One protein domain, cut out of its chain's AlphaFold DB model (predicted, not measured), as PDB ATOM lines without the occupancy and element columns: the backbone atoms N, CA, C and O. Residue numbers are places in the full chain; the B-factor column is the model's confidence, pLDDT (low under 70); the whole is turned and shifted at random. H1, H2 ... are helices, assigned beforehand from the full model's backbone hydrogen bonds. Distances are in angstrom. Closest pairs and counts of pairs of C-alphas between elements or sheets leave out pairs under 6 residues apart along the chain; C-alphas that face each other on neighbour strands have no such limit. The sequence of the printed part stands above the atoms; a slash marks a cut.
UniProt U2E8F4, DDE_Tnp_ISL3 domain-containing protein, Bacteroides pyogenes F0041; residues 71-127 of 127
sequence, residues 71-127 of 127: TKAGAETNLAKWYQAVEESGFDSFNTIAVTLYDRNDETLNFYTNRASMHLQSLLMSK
ATOM      1  N   THR A  71      74.902 105.587 310.722       82.06
ATOM      2  CA  THR A  71      76.025 106.525 310.807       82.06
ATOM      3  C   THR A  71      76.710 106.373 312.165       82.06
ATOM      4  O   THR A  71      76.084 105.926 313.125       82.06
ATOM      5  N   LYS A  72      77.978 106.789 312.281       84.38
ATOM      6  CA  LYS A  72      78.717 106.745 313.555       84.38
ATOM      7  C   LYS A  72      77.943 107.420 314.703       84.38
ATOM      8  O   LYS A  72      77.711 106.791 315.727       84.38
ATOM      9  N   ALA A  73      77.424 108.629 314.477       86.12
ATOM     10  CA  ALA A  73      76.616 109.361 315.462       86.12
ATOM     11  C   ALA A  73      75.291 108.649 315.822       86.12
ATOM     12  O   ALA A  73      74.831 108.683 316.966       86.12
ATOM     13  N   GLY A  74      74.667 107.975 314.848       88.00
ATOM     14  CA  GLY A  74      73.480 107.155 315.095       88.00
ATOM     15  C   GLY A  74      73.793 105.931 315.958       88.00
ATOM     16  O   GLY A  74      73.030 105.610 316.870       88.00
ATOM     17  N   ALA A  75      74.929 105.277 315.708       88.31
ATOM     18  CA  ALA A  75      75.412 104.155 316.503       88.31
ATOM     19  C   ALA A  75      75.763 104.579 317.939       88.31
ATOM     20  O   ALA A  75      75.310 103.923 318.871       88.31
ATOM     21  N   GLU A  76      76.454 105.710 318.120       90.00
ATOM     22  CA  GLU A  76      76.743 106.314 319.434       90.00
ATOM     23  C   GLU A  76      75.462 106.528 320.249       90.00
ATOM     24  O   GLU A  76      75.351 106.075 321.388       90.00
ATOM     25  N   THR A  77      74.450 107.149 319.635       92.94
ATOM     26  CA  THR A  77      73.159 107.413 320.291       92.94
ATOM     27  C   THR A  77      72.449 106.120 320.698       92.94
ATOM     28  O   THR A  77      71.841 106.045 321.767       92.94
ATOM     29  N   ASN A  78      72.492 105.095 319.846       91.94
ATOM     30  CA  ASN A  78      71.850 103.817 320.138       91.94
ATOM     31  C   ASN A  78      72.592 103.045 321.241       91.94
ATOM     32  O   ASN A  78      71.935 102.492 322.121       91.94
ATOM     33  N   LEU A  79      73.929 103.061 321.236       93.06
ATOM     34  CA  LEU A  79      74.748 102.441 322.281       93.06
ATOM     35  C   LEU A  79      74.517 103.103 323.639       93.06
ATOM     36  O   LEU A  79      74.292 102.393 324.611       93.06
ATOM     37  N   ALA A  80      74.460 104.436 323.702       94.38
ATOM     38  CA  ALA A  80      74.160 105.153 324.943       94.38
ATOM     39  C   ALA A  80      72.810 104.726 325.550       94.38
ATOM     40  O   ALA A  80      72.726 104.407 326.736       94.38
ATOM     41  N   LYS A  81      71.759 104.638 324.720       95.50
ATOM     42  CA  LYS A  81      70.439 104.142 325.152       95.50
ATOM     43  C   LYS A  81      70.492 102.689 325.615       95.50
ATOM     44  O   LYS A  81      69.794 102.314 326.551       95.50
ATOM     45  N   TRP A  82      71.286 101.863 324.939       96.25
ATOM     46  CA  TRP A  82      71.432 100.462 325.301       96.25
ATOM     47  C   TRP A  82      72.165 100.292 326.634       96.25
ATOM     48  O   TRP A  82      71.704  99.513 327.460       96.25
ATOM     49  N   TYR A  83      73.228 101.061 326.892       96.00
ATOM     50  CA  TYR A  83      73.932 101.050 328.177       96.00
ATOM     51  C   TYR A  83      73.013 101.435 329.335       96.00
ATOM     52  O   TYR A  83      72.972 100.719 330.331       96.00
ATOM     53  N   GLN A  84      72.203 102.486 329.170       96.50
ATOM     54  CA  GLN A  84      71.204 102.863 330.171       96.50
ATOM     55  C   GLN A  84      70.218 101.713 330.440       96.50
ATOM     56  O   GLN A  84      69.961 101.363 331.587       96.50
ATOM     57  N   ALA A  85      69.698 101.075 329.387       96.25
ATOM     58  CA  ALA A  85      68.777  99.950 329.542       96.25
ATOM     59  C   ALA A  85      69.430  98.729 330.221       96.25
ATOM     60  O   ALA A  85      68.749  97.972 330.915       96.25
ATOM     61  N   VAL A  86      70.733  98.515 330.014       96.75
ATOM     62  CA  VAL A  86      71.509  97.468 330.692       96.75
ATOM     63  C   VAL A  86      71.653  97.781 332.180       96.75
ATOM     64  O   VAL A  86      71.349  96.911 332.997       96.75
ATOM     65  N   GLU A  87      72.014  99.012 332.536       95.44
ATOM     66  CA  GLU A  87      72.118  99.456 333.929       95.44
ATOM     67  C   GLU A  87      70.775  99.304 334.661       95.44
ATOM     68  O   GLU A  87      70.695  98.638 335.694       95.44
ATOM     69  N   GLU A  88      69.686  99.798 334.063       95.88
ATOM     70  CA  GLU A  88      68.320  99.677 334.597       95.88
ATOM     71  C   GLU A  88      67.847  98.217 334.723       95.88
ATOM     72  O   GLU A  88      66.945  97.903 335.506       95.88
ATOM     73  N   SER A  89      68.426  97.296 333.948       95.31
ATOM     74  CA  SER A  89      68.043  95.885 333.995       95.31
ATOM     75  C   SER A  89      68.573  95.153 335.227       95.31
ATOM     76  O   SER A  89      67.913  94.215 335.686       95.31
ATOM     77  N   GLY A  90      69.727  95.578 335.753       94.94
ATOM     78  CA  GLY A  90      70.431  94.914 336.852       94.94
ATOM     79  C   GLY A  90      71.070  93.568 336.485       94.94
ATOM     80  O   GLY A  90      71.367  92.778 337.377       94.94
ATOM     81  N   PHE A  91      71.251  93.254 335.196       95.31
ATOM     82  CA  PHE A  91      71.869  91.994 334.773       95.31
ATOM     83  C   PHE A  91      73.399  92.098 334.671       95.31
ATOM     84  O   PHE A  91      73.927  92.662 333.712       95.31
ATOM     85  N   ASP A  92      74.119  91.434 335.579       95.12
ATOM     86  CA  ASP A  92      75.593  91.404 335.597       95.12
ATOM     87  C   ASP A  92      76.220  90.895 334.289       95.12
ATOM     88  O   ASP A  92      77.258  91.387 333.833       95.12
ATOM     89  N   SER A  93      75.567  89.926 333.642       93.44
ATOM     90  CA  SER A  93      76.018  89.381 332.359       93.44
ATOM     91  C   SER A  93      76.005  90.431 331.248       93.44
ATOM     92  O   SER A  93      76.935  90.484 330.446       93.44
ATOM     93  N   PHE A  94      74.990  91.297 331.214       95.00
ATOM     94  CA  PHE A  94      74.926  92.396 330.255       95.00
ATOM     95  C   PHE A  94      75.836  93.557 330.657       95.00
ATOM     96  O   PHE A  94      76.459  94.137 329.772       95.00
ATOM     97  N   ASN A  95      75.999  93.837 331.954       94.50
ATOM     98  CA  ASN A  95      76.972  94.824 332.438       94.50
ATOM     99  C   ASN A  95      78.397  94.485 331.977       94.50
ATOM    100  O   ASN A  95      79.114  95.354 331.494       94.50
ATOM    101  N   THR A  96      78.786  93.209 332.032       95.31
ATOM    102  CA  THR A  96      80.101  92.750 331.546       95.31
ATOM    103  C   THR A  96      80.296  93.051 330.052       95.31
ATOM    104  O   THR A  96      81.363  93.499 329.623       95.31
ATOM    105  N   ILE A  97      79.247  92.845 329.248       93.38
ATOM    106  CA  ILE A  97      79.259  93.169 327.815       93.38
ATOM    107  C   ILE A  97      79.330  94.689 327.613       93.38
ATOM    108  O   ILE A  97      80.102  95.150 326.778       93.38
ATOM    109  N   ALA A  98      78.558  95.463 328.379       94.56
ATOM    110  CA  ALA A  98      78.540  96.920 328.302       94.56
ATOM    111  C   ALA A  98      79.911  97.529 328.612       94.56
ATOM    112  O   ALA A  98      80.386  98.345 327.828       94.56
ATOM    113  N   VAL A  99      80.577  97.070 329.676       94.38
ATOM    114  CA  VAL A  99      81.949  97.480 330.018       94.38
ATOM    115  C   VAL A  99      82.897  97.195 328.857       94.38
ATOM    116  O   VAL A  99      83.595  98.090 328.397       94.38
ATOM    117  N   THR A 100      82.844  95.984 328.293       93.69
ATOM    118  CA  THR A 100      83.716  95.608 327.167       93.69
ATOM    119  C   THR A 100      83.498  96.493 325.932       93.69
ATOM    120  O   THR A 100      84.456  96.869 325.257       93.69
ATOM    121  N   LEU A 101      82.241  96.812 325.606       90.75
ATOM    122  CA  LEU A 101      81.908  97.674 324.467       90.75
ATOM    123  C   LEU A 101      82.294  99.134 324.715       90.75
ATOM    124  O   LEU A 101      82.726  99.810 323.784       90.75
ATOM    125  N   TYR A 102      82.169  99.603 325.955       91.00
ATOM    126  CA  TYR A 102      82.578 100.942 326.356       91.00
ATOM    127  C   TYR A 102      84.103 101.108 326.287       91.00
ATOM    128  O   TYR A 102      84.589 102.063 325.684       91.00
ATOM    129  N   ASP A 103      84.862 100.133 326.790       92.44
ATOM    130  CA  ASP A 103      86.331 100.135 326.732       92.44
ATOM    131  C   ASP A 103      86.857 100.143 325.289       92.44
ATOM    132  O   ASP A 103      87.927 100.678 325.000       92.44
ATOM    133  N   ARG A 104      86.089  99.566 324.358       90.25
ATOM    134  CA  ARG A 104      86.411  99.491 322.925       90.25
ATOM    135  C   ARG A 104      85.492 100.370 322.082       90.25
ATOM    136  O   ARG A 104      85.195 100.029 320.933       90.25
ATOM    137  N   ASN A 105      85.017 101.487 322.635       85.75
ATOM    138  CA  ASN A 105      84.008 102.315 321.978       85.75
ATOM    139  C   ASN A 105      84.495 102.843 320.619       85.75
ATOM    140  O   ASN A 105      83.777 102.734 319.631       85.75
ATOM    141  N   ASP A 106      85.742 103.313 320.518       84.56
ATOM    142  CA  ASP A 106      86.288 103.815 319.249       84.56
ATOM    143  C   ASP A 106      86.323 102.745 318.152       84.56
ATOM    144  O   ASP A 106      85.906 102.992 317.021       84.56
ATOM    145  N   GLU A 107      86.763 101.529 318.480       85.56
ATOM    146  CA  GLU A 107      86.771 100.400 317.545       85.56
ATOM    147  C   GLU A 107      85.349  99.995 317.140       85.56
ATOM    148  O   GLU A 107      85.057  99.803 315.955       85.56
ATOM    149  N   THR A 108      84.451  99.930 318.125       83.81
ATOM    150  CA  THR A 108      83.029  99.620 317.937       83.81
ATOM    151  C   THR A 108      82.361 100.633 317.016       83.81
ATOM    152  O   THR A 108      81.572 100.268 316.150       83.81
ATOM    153  N   LEU A 109      82.697 101.911 317.149       84.19
ATOM    154  CA  LEU A 109      82.139 102.973 316.323       84.19
ATOM    155  C   LEU A 109      82.786 103.038 314.935       84.19
ATOM    156  O   LEU A 109      82.105 103.323 313.947       84.19
ATOM    157  N   ASN A 110      84.074 102.708 314.825       83.56
ATOM    158  CA  ASN A 110      84.777 102.627 313.543       83.56
ATOM    159  C   ASN A 110      84.232 101.504 312.643       83.56
ATOM    160  O   ASN A 110      84.244 101.651 311.417       83.56
ATOM    161  N   PHE A 111      83.663 100.436 313.217       79.75
ATOM    162  CA  PHE A 111      82.906  99.424 312.467       79.75
ATOM    163  C   PHE A 111      81.799 100.045 311.594       79.75
ATOM    164  O   PHE A 111      81.629  99.657 310.434       79.75
ATOM    165  N   TYR A 112      81.083 101.051 312.107       77.38
ATOM    166  CA  TYR A 112      79.989 101.706 311.383       77.38
ATOM    167  C   TYR A 112      80.488 102.606 310.248       77.38
ATOM    168  O   TYR A 112      79.895 102.611 309.168       77.38
ATOM    169  N   THR A 113      81.613 103.300 310.439       74.00
ATOM    170  CA  THR A 113      82.260 104.105 309.387       74.00
ATOM    171  C   THR A 113      82.728 103.233 308.219       74.00
ATOM    172  O   THR A 113      82.451 103.541 307.058       74.00
ATOM    173  N   ASN A 114      83.377 102.104 308.518       68.75
ATOM    174  CA  ASN A 114      83.897 101.187 307.502       68.75
ATOM    175  C   ASN A 114      82.767 100.547 306.686       68.75
ATOM    176  O   ASN A 114      82.828 100.497 305.457       68.75
ATOM    177  N   ARG A 115      81.682 100.133 307.352       66.75
ATOM    178  CA  ARG A 115      80.505  99.576 306.678       66.75
ATOM    179  C   ARG A 115      79.782 100.611 305.816       66.75
ATOM    180  O   ARG A 115      79.296 100.261 304.740       66.75
ATOM    181  N   ALA A 116      79.739 101.872 306.253       61.00
ATOM    182  CA  ALA A 116      79.173 102.951 305.458       61.00
ATOM    183  C   ALA A 116      79.948 103.178 304.155       61.00
ATOM    184  O   ALA A 116      79.350 103.231 303.078       61.00
ATOM    185  N   SER A 117      81.279 103.203 304.246       60.38
ATOM    186  CA  SER A 117      82.161 103.318 303.084       60.38
ATOM    187  C   SER A 117      81.988 102.150 302.104       60.38
ATOM    188  O   SER A 117      81.830 102.372 300.904       60.38
ATOM    189  N   MET A 118      81.946 100.908 302.601       65.56
ATOM    190  CA  MET A 118      81.744  99.716 301.761       65.56
ATOM    191  C   MET A 118      80.390  99.727 301.040       65.56
ATOM    192  O   MET A 118      80.301  99.367 299.867       65.56
ATOM    193  N   HIS A 119      79.326 100.161 301.722       65.00
ATOM    194  CA  HIS A 119      78.000 100.229 301.118       65.00
ATOM    195  C   HIS A 119      77.923 101.293 300.013       65.00
ATOM    196  O   HIS A 119      77.423 101.005 298.924       65.00
ATOM    197  N   LEU A 120      78.472 102.489 300.247       63.00
ATOM    198  CA  LEU A 120      78.523 103.554 299.240       63.00
ATOM    199  C   LEU A 120      79.314 103.130 297.996       63.00
ATOM    200  O   LEU A 120      78.859 103.358 296.878       63.00
ATOM    201  N   GLN A 121      80.448 102.444 298.175       59.78
ATOM    202  CA  GLN A 121      81.214 101.878 297.061       59.78
ATOM    203  C   GLN A 121      80.407 100.836 296.271       59.78
ATOM    204  O   GLN A 121      80.412 100.873 295.044       59.78
ATOM    205  N   SER A 122      79.660  99.954 296.948       68.25
ATOM    206  CA  SER A 122      78.821  98.949 296.272       68.25
ATOM    207  C   SER A 122      77.704  99.562 295.415       68.25
ATOM    208  O   SER A 122      77.415  99.051 294.338       68.25
ATOM    209  N   LEU A 123      77.120 100.684 295.852       70.06
ATOM    210  CA  LEU A 123      76.078 101.412 295.114       70.06
ATOM    211  C   LEU A 123      76.634 102.205 293.924       70.06
ATOM    212  O   LEU A 123      75.930 102.408 292.937       70.06
ATOM    213  N   LEU A 124      77.879 102.679 294.020       64.88
ATOM    214  CA  LEU A 124      78.568 103.375 292.929       64.88
ATOM    215  C   LEU A 124      79.056 102.408 291.842       64.88
ATOM    216  O   LEU A 124      79.086 102.786 290.681       64.88
ATOM    217  N   MET A 125      79.399 101.171 292.212       67.56
ATOM    218  CA  MET A 125      79.844 100.110 291.294       67.56
ATOM    219  C   MET A 125      78.684  99.384 290.588       67.56
ATOM    220  O   MET A 125      78.925  98.600 289.674       67.56
ATOM    221  N   SER A 126      77.432  99.604 291.015       61.59
ATOM    222  CA  SER A 126      76.234  98.995 290.419       61.59
ATOM    223  C   SER A 126      75.475  99.926 289.457       61.59
ATOM    224  O   SER A 126      74.313  99.647 289.149       61.59
ATOM    225  N   LYS A 127      76.075 101.050 289.050       48.31
ATOM    226  CA  LYS A 127      75.560 101.995 288.046       48.31
ATOM    227  C   LYS A 127      76.467 101.991 286.826       48.31
ATOM    228  O   LYS A 127      75.910 102.118 285.717       48.31
TER     229      LYS A 127
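Overview. This is residues 71 to 127 of the 127 residues of the protein "DDE_Tnp_ISL3 domain-containing protein" of Bacteroides pyogenes F0041 (UniProt U2E8F4). A loose helical hairpin of H1 and H2 is followed, after a tight link, by a long third helix, H3, which folds back past the beginning of H1; residues 117 to 127, of which 117 to 124 belong to H3, stick out beyond it. The 57 printed residues hold H1, H2 and H3 in that order, all helix; the whole is loose, radius of gyration of the C-alphas 14.8 A, spanning 50 by 16 by 16 A.

Along the chain. H1, residues 72 to 89, begins at C-alpha (78.717, 106.745, 313.555) and is 25.5 A long. H2 is residues 92 to 103, 16.4 A. H3, residues 105 to 124, is 29.6 A and ends at (78.568, 103.375, 292.929).

Arrangement. H1 and H2, a hairpin, touch through residues 83 to 87 and 94 to 98 alone, closest C-alphas Val 86 and Phe 94, 6.1 A, at a shallow tilt of 28 degrees, opposite ways. H1 touches H3 through residues 72 to 76 and 109 to 113 alone, closest C-alphas Lys 72 and Tyr 112, 5.6 A, at a steep tilt of 42 degrees, opposite ways. H2 and H3 are close but not clearly touching, closest C-alphas Leu 101 and Thr 108, 6.9 A. Every O i to N i+4 pair is within hydrogen-bond range in H1, 7 of 8 in H2 and 14 of 16 in H3.

Size, cuts and confidence. The C-alphas of Gly 90 and Lys 127, the farthest apart, are 49.6 A apart. The printed part has no cut, and both links are tight. pLDDT is under 70 at residues 114 to 122 and 124 to 127.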